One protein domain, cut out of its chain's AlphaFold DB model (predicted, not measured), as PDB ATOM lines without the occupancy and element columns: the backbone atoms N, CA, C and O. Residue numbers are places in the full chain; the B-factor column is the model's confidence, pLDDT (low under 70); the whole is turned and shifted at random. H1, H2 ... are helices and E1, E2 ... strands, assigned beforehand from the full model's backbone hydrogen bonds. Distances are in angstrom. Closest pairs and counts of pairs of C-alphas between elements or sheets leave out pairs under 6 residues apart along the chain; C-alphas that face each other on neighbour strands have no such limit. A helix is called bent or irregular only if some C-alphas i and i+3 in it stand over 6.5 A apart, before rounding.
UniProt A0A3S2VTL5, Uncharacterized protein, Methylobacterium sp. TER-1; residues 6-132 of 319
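Overview. This is residues 6 to 132 of the 319 residues of an uncharacterized protein of Methylobacterium sp. TER-1 (UniProt A0A3S2VTL5). A twisted sheet of four parallel strands forms the core, with H1 and H2 covering one face and H4 the other. H5 packs on H4, away from the sheet, and short H3 sits near edge strand E3. The printed part has 127 residues with five named helices and four named strands, in chain order H1 E1 H2 E2 H3 E3 E4 H4 H5; the sheet's order is E3 E2 E1 E4. The class is mixed, helices and strands, with under half of the residues in named elements; the whole is compact, radius of gyration of the C-alphas 13.3 A, spanning 35 by 34 by 31 A.

Arrangement. Start at H1, residues 15 to 26, 11.0 A over the sheet. It touches H2, residues 39 to 47, with residues 18 to 22 alone; the closest C-alphas, Leu 18 and Tyr 40, are 6.5 A apart. E1, residues 32 to 35, H2 and E2, residues 52 to 56, form a strand-helix-strand unit, two parallel neighbours with a helix between, its crossover right-handed; find N 53 and O 32 at 2.9 A. E2, H3, residues 60 to 63, and E3, residues 72 to 75, form another, with N 55 and O 73 at 2.9 A; H3 only grazes the sheet. E4, residues 85 to 88, neighbours E1, with N 33 and O 85 at 2.9 A. H4, residues 91 to 104, on the opposite face from H1 and H2, completes three layers, helices on both faces of a sheet; it is irregular, C-alphas 96 and 99 being 7.6 A apart. It touches H5, residues 126 to 132, closest at the C-alphas of Gly 99 and Tyr 127, 4.9 A. Every O i to N i+4 pair is within hydrogen-bond range in H1, H2 and H5, 6 of 10 in H4; H3 is too short for one.

Along the chain. Find C-alpha 15 at (122.796, 122.244, 141.622), where H1 begins its 16.1 A. H4 spans 19.3 A; H5 ends at C-alpha 132, (153.796, 121.517, 130.739).

Size, cuts and confidence. The printed part has no cut. The link from H4 to H5, 21 residues, is long. No printed residue is under 70 in pLDDT.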
ATOM      1  N   HIS A   6     118.811 119.258 145.692       83.75
ATOM      2  CA  HIS A   6     117.896 120.396 145.538       83.75
ATOM      3  C   HIS A   6     117.564 121.128 146.850       83.75
ATOM      4  O   HIS A   6     117.049 122.241 146.809       83.75
ATOM      5  N   ALA A   7     117.860 120.535 148.013       79.19
ATOM      6  CA  ALA A   7     117.715 121.192 149.313       79.19
ATOM      7  C   ALA A   7     118.926 122.079 149.677       79.19
ATOM      8  O   ALA A   7     118.932 122.712 150.731       79.19
ATOM      9  N   THR A   8     119.954 122.128 148.824       77.94
ATOM     10  CA  THR A   8     121.158 122.951 149.013       77.94
ATOM     11  C   THR A   8     120.889 124.414 148.637       77.94
ATOM     12  O   THR A   8     120.323 124.651 147.566       77.94
ATOM     13  N   PRO A   9     121.324 125.412 149.432       77.62
ATOM     14  CA  PRO A   9     121.209 126.819 149.053       77.62
ATOM     15  C   PRO A   9     121.947 127.122 147.742       77.62
ATOM     16  O   PRO A   9     123.163 126.953 147.645       77.62
ATOM     17  N   THR A  10     121.224 127.619 146.738       73.69
ATOM     18  CA  THR A  10     121.782 127.896 145.402       73.69
ATOM     19  C   THR A  10     122.721 129.097 145.372       73.69
ATOM     20  O   THR A  10     123.570 129.191 144.493       73.69
ATOM     21  N   VAL A  11     122.630 130.008 146.346       73.31
ATOM     22  CA  VAL A  11     123.455 131.231 146.405       73.31
ATOM     23  C   VAL A  11     124.958 130.922 146.364       73.31
ATOM     24  O   VAL A  11     125.738 131.740 145.886       73.31
ATOM     25  N   PHE A  12     125.363 129.729 146.805       74.62
ATOM     26  CA  PHE A  12     126.770 129.342 146.900       74.62
ATOM     27  C   PHE A  12     127.174 128.186 145.977       74.62
ATOM     28  O   PHE A  12     128.361 127.997 145.714       74.62
ATOM     29  N   VAL A  13     126.204 127.407 145.494       86.81
ATOM     30  CA  VAL A  13     126.425 126.156 144.765       86.81
ATOM     31  C   VAL A  13     125.355 126.000 143.694       86.81
ATOM     32  O   VAL A  13     124.164 125.977 144.001       86.81
ATOM     33  N   ASP A  14     125.768 125.846 142.440       91.69
ATOM     34  CA  ASP A  14     124.859 125.458 141.372       91.69
ATOM     35  C   ASP A  14     124.554 123.954 141.468       91.69
ATOM     36  O   ASP A  14     125.430 123.111 141.691       91.69
ATOM     37  N   HIS A  15     123.265 123.614 141.389       93.38
ATOM     38  CA  HIS A  15     122.796 122.244 141.622       93.38
ATOM     39  C   HIS A  15     123.291 121.267 140.558       93.38
ATOM     40  O   HIS A  15     123.481 120.093 140.867       93.38
ATOM     41  N   GLU A  16     123.512 121.737 139.332       93.38
ATOM     42  CA  GLU A  16     124.014 120.918 138.229       93.38
ATOM     43  C   GLU A  16     125.458 120.466 138.486       93.38
ATOM     44  O   GLU A  16     125.740 119.266 138.468       93.38
ATOM     45  N   GLY A  17     126.358 121.399 138.812       94.50
ATOM     46  CA  GLY A  17     127.741 121.109 139.171       94.50
ATOM     47  C   GLY A  17     127.839 120.190 140.386       94.50
ATOM     48  O   GLY A  17     128.587 119.210 140.361       94.50
ATOM     49  N   LEU A  18     127.025 120.426 141.425       96.31
ATOM     50  CA  LEU A  18     126.991 119.545 142.597       96.31
ATOM     51  C   LEU A  18     126.465 118.147 142.243       96.31
ATOM     52  O   LEU A  18     127.063 117.153 142.652       96.31
ATOM     53  N   ALA A  19     125.386 118.042 141.464       95.81
ATOM     54  CA  ALA A  19     124.848 116.753 141.030       95.81
ATOM     55  C   ALA A  19     125.865 115.953 140.202       95.81
ATOM     56  O   ALA A  19     125.967 114.737 140.359       95.81
ATOM     57  N   ASN A  20     126.643 116.628 139.356       97.12
ATOM     58  CA  ASN A  20     127.719 116.021 138.579       97.12
ATOM     59  C   ASN A  20     128.844 115.473 139.473       97.12
ATOM     60  O   ASN A  20     129.262 114.330 139.295       97.12
ATOM     61  N   LEU A  21     129.288 116.241 140.473       97.81
ATOM     62  CA  LEU A  21     130.293 115.782 141.441       97.81
ATOM     63  C   LEU A  21     129.815 114.568 142.248       97.81
ATOM     64  O   LEU A  21     130.567 113.610 142.426       97.81
ATOM     65  N   ILE A  22     128.561 114.583 142.714       98.00
ATOM     66  CA  ILE A  22     127.979 113.457 143.459       98.00
ATOM     67  C   ILE A  22     127.895 112.206 142.588       98.00
ATOM     68  O   ILE A  22     128.288 111.135 143.037       98.00
ATOM     69  N   ARG A  23     127.465 112.341 141.330       98.00
ATOM     70  CA  ARG A  23     127.412 111.220 140.387       98.00
ATOM     71  C   ARG A  23     128.790 110.596 140.160       98.00
ATOM     72  O   ARG A  23     128.927 109.386 140.275       98.00
ATOM     73  N   ALA A  24     129.815 111.416 139.924       98.00
ATOM     74  CA  ALA A  24     131.186 110.932 139.746       98.00
ATOM     75  C   ALA A  24     131.716 110.195 140.996       98.00
ATOM     76  O   ALA A  24     132.414 109.183 140.881       98.00
ATOM     77  N   CYS A  25     131.360 110.681 142.190       97.69
ATOM     78  CA  CYS A  25     131.662 110.021 143.461       97.69
ATOM     79  C   CYS A  25     130.961 108.652 143.572       97.69
ATOM     80  O   CYS A  25     131.608 107.651 143.891       97.69
ATOM     81  N   ASP A  26     129.666 108.594 143.248       97.62
ATOM     82  CA  ASP A  26     128.835 107.385 143.326       97.62
ATOM     83  C   ASP A  26     129.279 106.296 142.336       97.62
ATOM     84  O   ASP A  26     129.286 105.116 142.681       97.62
ATOM     85  N   GLU A  27     129.715 106.685 141.136       97.81
ATOM     86  CA  GLU A  27     130.204 105.783 140.080       97.81
ATOM     87  C   GLU A  27     131.621 105.236 140.327       97.81
ATOM     88  O   GLU A  27     132.105 104.378 139.585       97.81
ATOM     89  N   THR A  28     132.328 105.733 141.341       97.56
ATOM     90  CA  THR A  28     133.677 105.263 141.678       97.56
ATOM     91  C   THR A  28     133.596 104.142 142.708       97.56
ATOM     92  O   THR A  28     132.826 104.229 143.653       97.56
ATOM     93  N   SER A  29     134.409 103.094 142.588       93.25
ATOM     94  CA  SER A  29     134.534 102.033 143.597       93.25
ATOM     95  C   SER A  29     135.801 102.254 144.432       93.25
ATOM     96  O   SER A  29     136.811 101.585 144.232       93.25
ATOM     97  N   GLY A  30     135.798 103.257 145.310       96.75
ATOM     98  CA  GLY A  30     136.951 103.559 146.160       96.75
ATOM     99  C   GLY A  30     136.895 104.931 146.836       96.75
ATOM    100  O   GLY A  30     135.907 105.658 146.655       96.75
ATOM    101  N   PRO A  31     137.938 105.271 147.620       98.00
ATOM    102  CA  PRO A  31     138.043 106.557 148.295       98.00
ATOM    103  C   PRO A  31     138.192 107.704 147.296       98.00
ATOM    104  O   PRO A  31     138.854 107.574 146.266       98.00
ATOM    105  N   VAL A  32     137.587 108.841 147.610       98.62
ATOM    106  CA  VAL A  32     137.600 110.044 146.780       98.62
ATOM    107  C   VAL A  32     138.350 111.143 147.520       98.62
ATOM    108  O   VAL A  32     138.158 111.354 148.719       98.62
ATOM    109  N   VAL A  33     139.199 111.861 146.795       98.56
ATOM    110  CA  VAL A  33     139.870 113.072 147.266       98.56
ATOM    111  C   VAL A  33     139.213 114.285 146.621       98.56
ATOM    112  O   VAL A  33     138.934 114.282 145.425       98.56
ATOM    113  N   LEU A  34     138.973 115.328 147.408       98.62
ATOM    114  CA  LEU A  34     138.438 116.604 146.923       98.62
ATOM    115  C   LEU A  34     139.562 117.641 146.829       98.62
ATOM    116  O   LEU A  34     140.500 117.589 147.619       98.62
ATOM    117  N   VAL A  35     139.462 118.594 145.905       98.31
ATOM    118  CA  VAL A  35     140.416 119.700 145.736       98.31
ATOM    119  C   VAL A  35     139.698 121.040 145.884       98.31
ATOM    120  O   VAL A  35     138.785 121.345 145.112       98.31
ATOM    121  N   GLY A  36     140.144 121.835 146.859       97.56
ATOM    122  CA  GLY A  36     139.541 123.099 147.281       97.56
ATOM    123  C   GLY A  36     138.477 122.904 148.363       97.56
ATOM    124  O   GLY A  36     137.446 122.264 148.136       97.56
ATOM    125  N   PHE A  37     138.700 123.472 149.547       96.88
ATOM    126  CA  PHE A  37     137.819 123.386 150.715       96.88
ATOM    127  C   PHE A  37     136.701 124.452 150.691       96.88
ATOM    128  O   PHE A  37     136.419 125.154 151.665       96.88
ATOM    129  N   GLY A  38     136.019 124.550 149.549       94.94
ATOM    130  CA  GLY A  38     134.863 125.422 149.337       94.94
ATOM    131  C   GLY A  38     133.516 124.789 149.710       94.94
ATOM    132  O   GLY A  38     133.432 123.704 150.294       94.94
ATOM    133  N   GLU A  39     132.423 125.457 149.333       95.56
ATOM    134  CA  GLU A  39     131.056 124.997 149.627       95.56
ATOM    135  C   GLU A  39     130.725 123.656 148.956       95.56
ATOM    136  O   GLU A  39     130.183 122.765 149.606       95.56
ATOM    137  N   TYR A  40     131.143 123.439 147.703       96.94
ATOM    138  CA  TYR A  40     130.963 122.144 147.031       96.94
ATOM    139  C   TYR A  40     131.594 120.993 147.810       96.94
ATOM    140  O   TYR A  40     130.938 119.973 148.004       96.94
ATOM    141  N   ALA A  41     132.827 121.154 148.303       97.62
ATOM    142  CA  ALA A  41     133.495 120.101 149.064       97.62
ATOM    143  C   ALA A  41     132.721 119.765 150.344       97.62
ATOM    144  O   ALA A  41     132.485 118.594 150.643       97.62
ATOM    145  N   LYS A  42     132.235 120.783 151.066       97.12
ATOM    146  CA  LYS A  42     131.401 120.597 152.263       97.12
ATOM    147  C   LYS A  42     130.092 119.876 151.932       97.12
ATOM    148  O   LYS A  42     129.679 118.992 152.683       97.12
ATOM    149  N   HIS A  43     129.439 120.213 150.820       96.81
ATOM    150  CA  HIS A  43     128.230 119.523 150.370       96.81
ATOM    151  C   HIS A  43     128.507 118.069 149.981       96.81
ATOM    152  O   HIS A  43     127.795 117.181 150.444       96.81
ATOM    153  N   VAL A  44     129.575 117.802 149.230       97.44
ATOM    154  CA  VAL A  44     129.990 116.436 148.880       97.44
ATOM    155  C   VAL A  44     130.273 115.610 150.140       97.44
ATOM    156  O   VAL A  44     129.748 114.505 150.262       97.44
ATOM    157  N   ILE A  45     130.984 116.165 151.129       97.94
ATOM    158  CA  ILE A  45     131.231 115.500 152.422       97.94
ATOM    159  C   ILE A  45     129.925 115.236 153.178       97.94
ATOM    160  O   ILE A  45     129.743 114.156 153.723       97.94
ATOM    161  N   ASN A  46     128.992 116.191 153.223       96.56
ATOM    162  CA  ASN A  46     127.712 115.977 153.905       96.56
ATOM    163  C   ASN A  46     126.865 114.877 153.241       96.56
ATOM    164  O   ASN A  46     126.109 114.186 153.925       96.56
ATOM    165  N   LEU A  47     126.960 114.741 151.917       95.94
ATOM    166  CA  LEU A  47     126.166 113.804 151.128       95.94
ATOM    167  C   LEU A  47     126.789 112.408 151.052       95.94
ATOM    168  O   LEU A  47     126.038 111.438 150.953       95.94
ATOM    169  N   ARG A  48     128.123 112.308 151.081       97.25
ATOM    170  CA  ARG A  48     128.903 111.068 150.915       97.25
ATOM    171  C   ARG A  48     130.102 110.996 151.879       97.25
ATOM    172  O   ARG A  48     131.231 110.818 151.428       97.25
ATOM    173  N   PRO A  49     129.905 111.166 153.198       96.44
ATOM    174  CA  PRO A  49     131.011 111.298 154.155       96.44
ATOM    175  C   PRO A  49     131.926 110.067 154.196       96.44
ATOM    176  O   PRO A  49     133.131 110.190 154.363       96.44
ATOM    177  N   ASP A  50     131.346 108.888 154.002       96.44
ATOM    178  CA  ASP A  50     131.985 107.573 153.954       96.44
ATOM    179  C   ASP A  50     132.854 107.351 152.708       96.44
ATOM    180  O   ASP A  50     133.644 106.411 152.657       96.44
ATOM    181  N   ARG A  51     132.725 108.221 151.702       97.75
ATOM    182  CA  ARG A  51     133.466 108.126 150.443       97.75
ATOM    183  C   ARG A  51     134.703 109.016 150.412       97.75
ATOM    184  O   ARG A  51     135.572 108.782 149.574       97.75
ATOM    185  N   ILE A  52     134.788 110.033 151.271       98.50
ATOM    186  CA  ILE A  52     135.811 111.080 151.160       98.50
ATOM    187  C   ILE A  52     136.992 110.794 152.084       98.50
ATOM    188  O   ILE A  52     136.855 110.799 153.304       98.50
ATOM    189  N   ALA A  53     138.172 110.603 151.494       98.25
ATOM    190  CA  ALA A  53     139.408 110.353 152.231       98.25
ATOM    191  C   ALA A  53     140.003 111.640 152.821       98.25
ATOM    192  O   ALA A  53     140.430 111.658 153.973       98.25
ATOM    193  N   ALA A  54     140.044 112.710 152.024       98.31
ATOM    194  CA  ALA A  54     140.611 114.001 152.403       98.31
ATOM    195  C   ALA A  54     140.154 115.116 151.449       98.31
ATOM    196  O   ALA A  54     139.713 114.856 150.324       98.31
ATOM    197  N   VAL A  55     140.329 116.363 151.887       98.50
ATOM    198  CA  VAL A  55     140.271 117.557 151.033       98.50
ATOM    199  C   VAL A  55     141.670 118.146 150.923       98.50
ATOM    200  O   VAL A  55     142.284 118.437 151.944       98.50
ATOM    201  N   TYR A  56     142.165 118.335 149.706       98.31
ATOM    202  CA  TYR A  56     143.434 119.001 149.438       98.31
ATOM    203  C   TYR A  56     143.180 120.485 149.185       98.31
ATOM    204  O   TYR A  56     142.462 120.844 148.248       98.31
ATOM    205  N   ASP A  57     143.778 121.338 150.008       97.62
ATOM    206  CA  ASP A  57     143.689 122.792 149.906       97.62
ATOM    207  C   ASP A  57     145.007 123.423 150.402       97.62
ATOM    208  O   ASP A  57     145.416 123.148 151.531       97.62
ATOM    209  N   PRO A  58     145.691 124.253 149.593       95.88
ATOM    210  CA  PRO A  58     146.983 124.835 149.942       95.88
ATOM    211  C   PRO A  58     146.864 126.013 150.920       95.88
ATOM    212  O   PRO A  58     147.873 126.600 151.308       95.88
ATOM    213  N   ASN A  59     145.650 126.424 151.308       95.06
ATOM    214  CA  ASN A  59     145.472 127.521 152.244       95.06
ATOM    215  C   ASN A  59     145.980 127.113 153.642       95.06
ATOM    216  O   ASN A  59     145.412 126.211 154.274       95.06
ATOM    217  N   PRO A  60     146.995 127.811 154.195       92.69
ATOM    218  CA  PRO A  60     147.589 127.458 155.483       92.69
ATOM    219  C   PRO A  60     146.607 127.596 156.653       92.69
ATOM    220  O   PRO A  60     146.824 127.004 157.711       92.69
ATOM    221  N   LEU A  61     145.509 128.344 156.476       91.88
ATOM    222  CA  LEU A  61     144.423 128.408 157.450       91.88
ATOM    223  C   LEU A  61     143.788 127.029 157.689       91.88
ATOM    224  O   LEU A  61     143.367 126.753 158.812       91.88
ATOM    225  N   TYR A  62     143.715 126.189 156.653       91.81
ATOM    226  CA  TYR A  62     143.057 124.887 156.704       91.81
ATOM    227  C   TYR A  62     144.075 123.761 156.903       91.81
ATOM    228  O   TYR A  62     144.055 123.082 157.931       91.81
ATOM    229  N   ALA A  63     145.008 123.601 155.963       83.25
ATOM    230  CA  ALA A  63     145.942 122.476 155.958       83.25
ATOM    231  C   ALA A  63     146.999 122.537 157.074       83.25
ATOM    232  O   ALA A  63     147.472 121.502 157.537       83.25
ATOM    233  N   GLY A  64     147.347 123.735 157.556       79.94
ATOM    234  CA  GLY A  64     148.361 123.925 158.599       79.94
ATOM    235  C   GLY A  64     147.860 123.746 160.036       79.94
ATOM    236  O   GLY A  64     148.616 124.000 160.970       79.94
ATOM    237  N   ARG A  65     146.583 123.388 160.242       86.25
ATOM    238  CA  ARG A  65     145.925 123.433 161.565       86.25
ATOM    239  C   ARG A  65     145.142 122.173 161.925       86.25
ATOM    240  O   ARG A  65     144.183 122.255 162.688       86.25
ATOM    241  N   GLU A  66     145.512 121.031 161.344       89.44
ATOM    242  CA  GLU A  66     144.824 119.743 161.548       89.44
ATOM    243  C   GLU A  66     143.303 119.836 161.328       89.44
ATOM    244  O   GLU A  66     142.505 119.149 161.973       89.44
ATOM    245  N   MET A  67     142.880 120.729 160.427       96.00
ATOM    246  CA  MET A  67     141.473 121.031 160.238       96.00
ATOM    247  C   MET A  67     140.726 119.793 159.744       96.00
ATOM    248  O   MET A  67     141.184 119.061 158.866       96.00
ATOM    249  N   ARG A  68     139.528 119.576 160.292       97.12
ATOM    250  CA  ARG A  68     138.619 118.514 159.862       97.12
ATOM    251  C   ARG A  68     137.217 119.060 159.659       97.12
ATOM    252  O   ARG A  68     136.724 119.841 160.471       97.12
ATOM    253  N   PHE A  69     136.532 118.574 158.632       97.38
ATOM    254  CA  PHE A  69     135.101 118.795 158.450       97.38
ATOM    255  C   PHE A  69     134.377 117.453 158.476       97.38
ATOM    256  O   PHE A  69     134.618 116.594 157.637       97.38
ATOM    257  N   ARG A  70     133.512 117.247 159.482       96.38
ATOM    258  CA  ARG A  70     132.816 115.961 159.709       96.38
ATOM    259  C   ARG A  70     133.772 114.757 159.778       96.38
ATOM    260  O   ARG A  70     133.439 113.669 159.333       96.38
ATOM    261  N   GLY A  71     134.960 114.964 160.346       96.50
ATOM    262  CA  GLY A  71     135.999 113.940 160.468       96.50
ATOM    263  C   GLY A  71     136.931 113.828 159.257       96.50
ATOM    264  O   GLY A  71     138.048 113.345 159.433       96.50
ATOM    265  N   VAL A  72     136.544 114.346 158.086       97.94
ATOM    266  CA  VAL A  72     137.388 114.377 156.882       97.94
ATOM    267  C   VAL A  72     138.496 115.420 157.064       97.94
ATOM    268  O   VAL A  72     138.173 116.581 157.335       97.94
ATOM    269  N   PRO A  73     139.781 115.047 156.951       97.69
ATOM    270  CA  PRO A  73     140.890 115.981 157.097       97.69
ATOM    271  C   PRO A  73     141.013 116.915 155.888       97.69
ATOM    272  O   PRO A  73     140.813 116.500 154.744       97.69
ATOM    273  N   VAL A  74     141.373 118.171 156.158       97.94
ATOM    274  CA  VAL A  74     141.817 119.141 155.151       97.94
ATOM    275  C   VAL A  74     143.335 119.238 155.230       97.94
ATOM    276  O   VAL A  74     143.884 119.502 156.298       97.94
ATOM    277  N   VAL A  75     144.012 118.961 154.122       97.50
ATOM    278  CA  VAL A  75     145.462 118.739 154.049       97.50
ATOM    279  C   VAL A  75     146.064 119.456 152.842       97.50
ATOM    280  O   VAL A  75     145.343 119.894 151.952       97.50
ATOM    281  N   ASP A  76     147.391 119.537 152.793       97.31
ATOM    282  CA  ASP A  76     148.161 119.987 151.627       97.31
ATOM    283  C   ASP A  76     149.145 118.877 151.206       97.31
ATOM    284  O   ASP A  76     149.391 117.907 151.933       97.31
ATOM    285  N   ILE A  77     149.729 119.008 150.023       94.50
ATOM    286  CA  ILE A  77     150.885 118.235 149.571       94.50
ATOM    287  C   ILE A  77     152.053 118.505 150.549       94.50
ATOM    288  O   ILE A  77     152.287 119.655 150.911       94.50
ATOM    289  N   PRO A  78     152.815 117.479 150.983       95.50
ATOM    290  CA  PRO A  78     152.901 116.138 150.410       95.50
ATOM    291  C   PRO A  78     152.083 115.068 151.147       95.50
ATOM    292  O   PRO A  78     152.411 113.890 151.003       95.50
ATOM    293  N   HIS A  79     151.044 115.427 151.915       94.88
ATOM    294  CA  HIS A  79     150.206 114.440 152.605       94.88
ATOM    295  C   HIS A  79     149.710 113.352 151.637       94.88
ATOM    296  O   HIS A  79     149.549 113.594 150.439       94.88
ATOM    297  N   ARG A  80     149.517 112.128 152.140       95.12
ATOM    298  CA  ARG A  80     149.129 110.962 151.338       95.12
ATOM    299  C   ARG A  80     147.976 110.220 151.988       95.12
ATOM    300  O   ARG A  80     148.013 109.926 153.176       95.12
ATOM    301  N   VAL A  81     146.994 109.891 151.160       96.31
ATOM    302  CA  VAL A  81     145.863 109.003 151.454       96.31
ATOM    303  C   VAL A  81     145.644 108.102 150.241       96.31
ATOM    304  O   VAL A  81     146.236 108.349 149.191       96.31
ATOM    305  N   ASP A  82     144.777 107.104 150.348       96.88
ATOM    306  CA  ASP A  82     144.313 106.372 149.170       96.88
ATOM    307  C   ASP A  82     143.300 107.216 148.387       96.88
ATOM    308  O   ASP A  82     142.450 107.894 148.970       96.88
ATOM    309  N   ALA A  83     143.382 107.177 147.056       97.88
ATOM    310  CA  ALA A  83     142.454 107.879 146.176       97.88
ATOM    311  C   ALA A  83     142.210 107.078 144.893       97.88
ATOM    312  O   ALA A  83     143.137 106.806 144.133       97.88
ATOM    313  N   ALA A  84     140.947 106.743 144.635       98.19
ATOM    314  CA  ALA A  84     140.475 106.168 143.376       98.19
ATOM    315  C   ALA A  84     139.950 107.242 142.405       98.19
ATOM    316  O   ALA A  84     139.893 107.009 141.197       98.19
ATOM    317  N   LEU A  85     139.566 108.413 142.925       98.56
ATOM    318  CA  LEU A  85     139.107 109.568 142.153       98.56
ATOM    319  C   LEU A  85     139.528 110.876 142.835       98.56
ATOM    320  O   LEU A  85     139.440 110.994 144.058       98.56
ATOM    321  N   ILE A  86     139.925 111.867 142.037       98.50
ATOM    322  CA  ILE A  86     140.208 113.239 142.479       98.50
ATOM    323  C   ILE A  86     139.169 114.195 141.887       98.50
ATOM    324  O   ILE A  86     139.004 114.260 140.671       98.50
ATOM    325  N   LEU A  87     138.476 114.952 142.735       98.38
ATOM    326  CA  LEU A  87     137.412 115.872 142.336       98.38
ATOM    327  C   LEU A  87     137.811 117.335 142.525       98.38
ATOM    328  O   LEU A  87     138.147 117.748 143.631       98.38
ATOM    329  N   GLY A  88     137.704 118.143 141.470       97.81
ATOM    330  CA  GLY A  88     137.809 119.600 141.567       97.81
ATOM    331  C   GLY A  88     136.528 120.206 142.140       97.81
ATOM    332  O   GLY A  88     135.483 120.161 141.494       97.81
ATOM    333  N   CYS A  89     136.598 120.774 143.344       97.19
ATOM    334  CA  CYS A  89     135.441 121.328 144.055       97.19
ATOM    335  C   CYS A  89     135.452 122.857 144.149       97.19
ATOM    336  O   CYS A  89     134.461 123.451 144.569       97.19
ATOM    337  N   GLU A  90     136.530 123.519 143.742       95.06
ATOM    338  CA  GLU A  90     136.601 124.974 143.754       95.06
ATOM    339  C   GLU A  90     137.231 125.515 142.479       95.06
ATOM    340  O   GLU A  90     138.322 125.110 142.089       95.06
ATOM    341  N   TYR A  91     136.544 126.477 141.861       92.81
ATOM    342  CA  TYR A  91     136.925 127.029 140.564       92.81
ATOM    343  C   TYR A  91     138.358 127.570 140.547       92.81
ATOM    344  O   TYR A  91     139.120 127.279 139.634       92.81
ATOM    345  N   ARG A  92     138.750 128.322 141.583       92.88
ATOM    346  CA  ARG A  92     140.106 128.873 141.701       92.88
ATOM    347  C   ARG A  92     141.168 127.769 141.719       92.88
ATOM    348  O   ARG A  92     142.179 127.860 141.027       92.88
ATOM    349  N   HIS A  93     140.908 126.702 142.468       95.56
ATOM    350  CA  HIS A  93     141.833 125.585 142.606       95.56
ATOM    351  C   HIS A  93     141.933 124.722 141.347       95.56
ATOM    352  O   HIS A  93     142.908 123.984 141.227       95.56
ATOM    353  N   LEU A  94     141.002 124.837 140.391       93.88
ATOM    354  CA  LEU A  94     141.152 124.177 139.092       93.88
ATOM    355  C   LEU A  94     142.446 124.637 138.405       93.88
ATOM    356  O   LEU A  94     143.221 123.788 137.980       93.88
ATOM    357  N   TYR A  95     142.725 125.943 138.385       87.69
ATOM    358  CA  TYR A  95     143.928 126.510 137.759       87.69
ATOM    359  C   TYR A  95     145.191 126.303 138.593       87.69
ATOM    360  O   TYR A  95     146.240 125.939 138.072       87.69
ATOM    361  N   GLU A  96     145.099 126.574 139.894       88.19
ATOM    362  CA  GLU A  96     146.292 126.752 140.729       88.19
ATOM    363  C   GLU A  96     146.820 125.434 141.313       88.19
ATOM    364  O   GLU A  96     147.982 125.355 141.725       88.19
ATOM    365  N   TYR A  97     145.969 124.405 141.414       95.75
ATOM    366  CA  TYR A  97     146.249 123.319 142.353       95.75
ATOM    367  C   TYR A  97     145.767 121.927 141.937       95.75
ATOM    368  O   TYR A  97     146.449 120.944 142.221       95.75
ATOM    369  N   LEU A  98     144.653 121.808 141.213       96.81
ATOM    370  CA  LEU A  98     144.094 120.515 140.815       96.81
ATOM    371  C   LEU A  98     145.089 119.675 140.012       96.81
ATOM    372  O   LEU A  98     145.262 118.494 140.314       96.81
ATOM    373  N   GLY A  99     145.784 120.278 139.045       96.25
ATOM    374  CA  GLY A  99     146.836 119.592 138.294       96.25
ATOM    375  C   GLY A  99     147.929 119.034 139.212       96.25
ATOM    376  O   GLY A  99     148.286 117.860 139.101       96.25
ATOM    377  N   ARG A 100     148.395 119.832 140.182       95.69
ATOM    378  CA  ARG A 100     149.426 119.437 141.156       95.69
ATOM    379  C   ARG A 100     148.982 118.252 142.006       95.69
ATOM    380  O   ARG A 100     149.768 117.328 142.205       95.69
ATOM    381  N   VAL A 101     147.731 118.251 142.475       97.06
ATOM    382  CA  VAL A 101     147.164 117.125 143.234       97.06
ATOM    383  C   VAL A 101     147.075 115.886 142.343       97.06
ATOM    384  O   VAL A 101     147.579 114.832 142.714       97.06
ATOM    385  N   VAL A 102     146.527 115.993 141.132       96.94
ATOM    386  CA  VAL A 102     146.438 114.847 140.210       96.94
ATOM    387  C   VAL A 102     147.815 114.253 139.902       96.94
ATOM    388  O   VAL A 102     147.989 113.037 139.995       96.94
ATOM    389  N   ARG A 103     148.820 115.090 139.630       95.56
ATOM    390  CA  ARG A 103     150.205 114.644 139.439       95.56
ATOM    391  C   ARG A 103     150.787 114.016 140.702       95.56
ATOM    392  O   ARG A 103     151.448 112.985 140.600       95.56
ATOM    393  N   HIS A 104     150.545 114.601 141.880       96.44
ATOM    394  CA  HIS A 104     150.965 114.034 143.164       96.44
ATOM    395  C   HIS A 104     150.490 112.587 143.252       96.44
ATOM    396  O   HIS A 104     151.294 111.706 143.530       96.44
ATOM    397  N   PHE A 105     149.239 112.293 142.920       96.31
ATOM    398  CA  PHE A 105     148.684 110.935 142.910       96.31
ATOM    399  C   PHE A 105     149.053 110.077 141.684       96.31
ATOM    400  O   PHE A 105     148.476 109.016 141.496       96.31
ATOM    401  N   GLY A 106     150.027 110.476 140.862       95.19
ATOM    402  CA  GLY A 106     150.459 109.676 139.712       95.19
ATOM    403  C   GLY A 106     149.452 109.680 138.562       95.19
ATOM    404  O   GLY A 106     149.285 108.667 137.893       95.19
ATOM    405  N   TRP A 107     148.786 110.816 138.338       94.69
ATOM    406  CA  TRP A 107     147.765 110.990 137.300       94.69
ATOM    407  C   TRP A 107     146.531 110.096 137.482       94.69
ATOM    408  O   TRP A 107     145.906 109.682 136.507       94.69
ATOM    409  N   THR A 108     146.150 109.835 138.738       95.06
ATOM    410  CA  THR A 108     144.895 109.156 139.097       95.06
ATOM    411  C   THR A 108     143.691 109.763 138.374       95.06
ATOM    412  O   THR A 108     143.663 110.960 138.059       95.06
ATOM    413  N   ARG A 109     142.667 108.925 138.144       97.12
ATOM    414  CA  ARG A 109     141.371 109.345 137.600       97.12
ATOM    415  C   ARG A 109     140.888 110.602 138.319       97.12
ATOM    416  O   ARG A 109     140.910 110.689 139.545       97.12
ATOM    417  N   HIS A 110     140.435 111.568 137.541       96.50
ATOM    418  CA  HIS A 110     140.056 112.877 138.039       96.50
ATOM    419  C   HIS A 110     138.830 113.404 137.303       96.50
ATOM    420  O   HIS A 110     138.508 112.948 136.205       96.50
ATOM    421  N   TYR A 111     138.138 114.351 137.922       97.00
ATOM    422  CA  TYR A 111     136.970 114.989 137.337       97.00
ATOM    423  C   TYR A 111     136.747 116.380 137.931       97.00
ATOM    424  O   TYR A 111     136.939 116.609 139.124       97.00
ATOM    425  N   TYR A 112     136.282 117.300 137.099       96.12
ATOM    426  CA  TYR A 112     135.641 118.539 137.522       96.12
ATOM    427  C   TYR A 112     134.459 118.799 136.576       96.12
ATOM    428  O   TYR A 112     134.511 118.409 135.407       96.12
ATOM    429  N   PRO A 113     133.357 119.383 137.070       94.31
ATOM    430  CA  PRO A 113     132.153 119.552 136.268       94.31
ATOM    431  C   PRO A 113     132.336 120.651 135.209       94.31
ATOM    432  O   PRO A 113     133.044 121.617 135.498       94.31
ATOM    433  N   PRO A 114     131.649 120.570 134.044       93.81
ATOM    434  CA  PRO A 114     131.680 121.596 132.984       93.81
ATOM    435  C   PRO A 114     131.274 122.998 133.449       93.81
ATOM    436  O   PRO A 114     131.596 123.997 132.814       93.81
ATOM    437  N   ARG A 115     130.543 123.074 134.564       92.25
ATOM    438  CA  ARG A 115     130.231 124.317 135.257       92.25
ATOM    439  C   ARG A 115     130.499 124.157 136.739       92.25
ATOM    440  O   ARG A 115     130.131 123.140 137.327       92.25
ATOM    441  N   LEU A 116     131.130 125.163 137.329       91.69
ATOM    442  CA  LEU A 116     131.411 125.204 138.756       91.69
ATOM    443  C   LEU A 116     131.279 126.635 139.271       91.69
ATOM    444  O   LEU A 116     131.991 127.534 138.826       91.69
ATOM    445  N   ALA A 117     130.370 126.839 140.225       87.88
ATOM    446  CA  ALA A 117     130.037 128.163 140.758       87.88
ATOM    447  C   ALA A 117     129.585 129.121 139.643       87.88
ATOM    448  O   ALA A 117     130.058 130.254 139.548       87.88
ATOM    449  N   TYR A 118     128.685 128.633 138.780       86.50
ATOM    450  CA  TYR A 118     128.139 129.330 137.607       86.50
ATOM    451  C   TYR A 118     129.122 129.626 136.470       86.50
ATOM    452  O   TYR A 118     128.674 130.048 135.401       86.50
ATOM    453  N   LYS A 119     130.419 129.370 136.663       90.19
ATOM    454  CA  LYS A 119     131.472 129.589 135.670       90.19
ATOM    455  C   LYS A 119     131.656 128.355 134.799       90.19
ATOM    456  O   LYS A 119     131.601 127.238 135.309       90.19
ATOM    457  N   ASP A 120     131.869 128.575 133.509       92.00
ATOM    458  CA  ASP A 120     132.248 127.527 132.561       92.00
ATOM    459  C   ASP A 120     133.687 127.072 132.842       92.00
ATOM    460  O   ASP A 120     134.558 127.894 133.130       92.00
ATOM    461  N   THR A 121     133.926 125.765 132.819       92.50
ATOM    462  CA  THR A 121     135.246 125.165 133.046       92.50
ATOM    463  C   THR A 121     135.787 124.442 131.813       92.50
ATOM    464  O   THR A 121     136.903 123.932 131.861       92.50
ATOM    465  N   THR A 122     135.033 124.389 130.713       90.00
ATOM    466  CA  THR A 122     135.364 123.589 129.521       90.00
ATOM    467  C   THR A 122     136.623 124.062 128.799       90.00
ATOM    468  O   THR A 122     137.309 123.263 128.163       90.00
ATOM    469  N   GLU A 123     136.965 125.342 128.934       86.44
ATOM    470  CA  GLU A 123     138.186 125.930 128.375       86.44
ATOM    471  C   GLU A 123     139.411 125.731 129.282       86.44
ATOM    472  O   GLU A 123     140.547 125.960 128.864       86.44
ATOM    473  N   ILE A 124     139.208 125.297 130.530       88.44
ATOM    474  CA  ILE A 124     140.292 125.105 131.492       88.44
ATOM    475  C   ILE A 124     140.960 123.768 131.201       88.44
ATOM    476  O   ILE A 124     140.324 122.720 131.182       88.44
ATOM    477  N   LYS A 125     142.282 123.785 131.041       91.50
ATOM    478  CA  LYS A 125     143.072 122.577 130.786       91.50
ATOM    479  C   LYS A 125     144.126 122.369 131.872       91.50
ATOM    480  O   LYS A 125     145.323 122.412 131.587       91.50
ATOM    481  N   PRO A 126     143.708 122.140 133.130       92.31
ATOM    482  CA  PRO A 126     144.615 122.224 134.271       92.31
ATOM    483  C   PRO A 126     145.689 121.130 134.253       92.31
ATOM    484  O   PRO A 126     146.785 121.313 134.774       92.31
ATOM    485  N   TYR A 127     145.397 119.992 133.621       92.88
ATOM    486  CA  TYR A 127     146.318 118.862 133.514       92.88
ATOM    487  C   TYR A 127     147.360 119.061 132.424       92.88
ATOM    488  O   TYR A 127     148.532 118.801 132.668       92.88
ATOM    489  N   GLU A 128     146.946 119.549 131.250       91.31
ATOM    490  CA  GLU A 128     147.879 119.912 130.179       91.31
ATOM    491  C   GLU A 128     148.826 121.015 130.669       91.31
ATOM    492  O   GLU A 128     150.037 120.926 130.475       91.31
ATOM    493  N   GLN A 129     148.285 122.008 131.379       91.50
ATOM    494  CA  GLN A 129     149.057 123.108 131.945       91.50
ATOM    495  C   GLN A 129     150.032 122.644 133.038       91.50
ATOM    496  O   GLN A 129     151.210 122.983 132.978       91.50
ATOM    497  N   GLU A 130     149.597 121.825 134.004       93.62
ATOM    498  CA  GLU A 130     150.513 121.272 135.015       93.62
ATOM    499  C   GLU A 130     151.562 120.350 134.386       93.62
ATOM    500  O   GLU A 130     152.714 120.369 134.811       93.62
ATOM    501  N   ALA A 131     151.198 119.537 133.389       92.62
ATOM    502  CA  ALA A 131     152.148 118.662 132.707       92.62
ATOM    503  C   ALA A 131     153.249 119.478 132.022       92.62
ATOM    504  O   ALA A 131     154.427 119.162 132.191       92.62
ATOM    505  N   LEU A 132     152.871 120.556 131.328       93.88
ATOM    506  CA  LEU A 132     153.796 121.517 130.739       93.88
ATOM    507  C   LEU A 132     154.676 122.168 131.807       93.88
ATOM    508  O   LEU A 132     155.898 122.094 131.716       93.88
TER     509      LEU A 132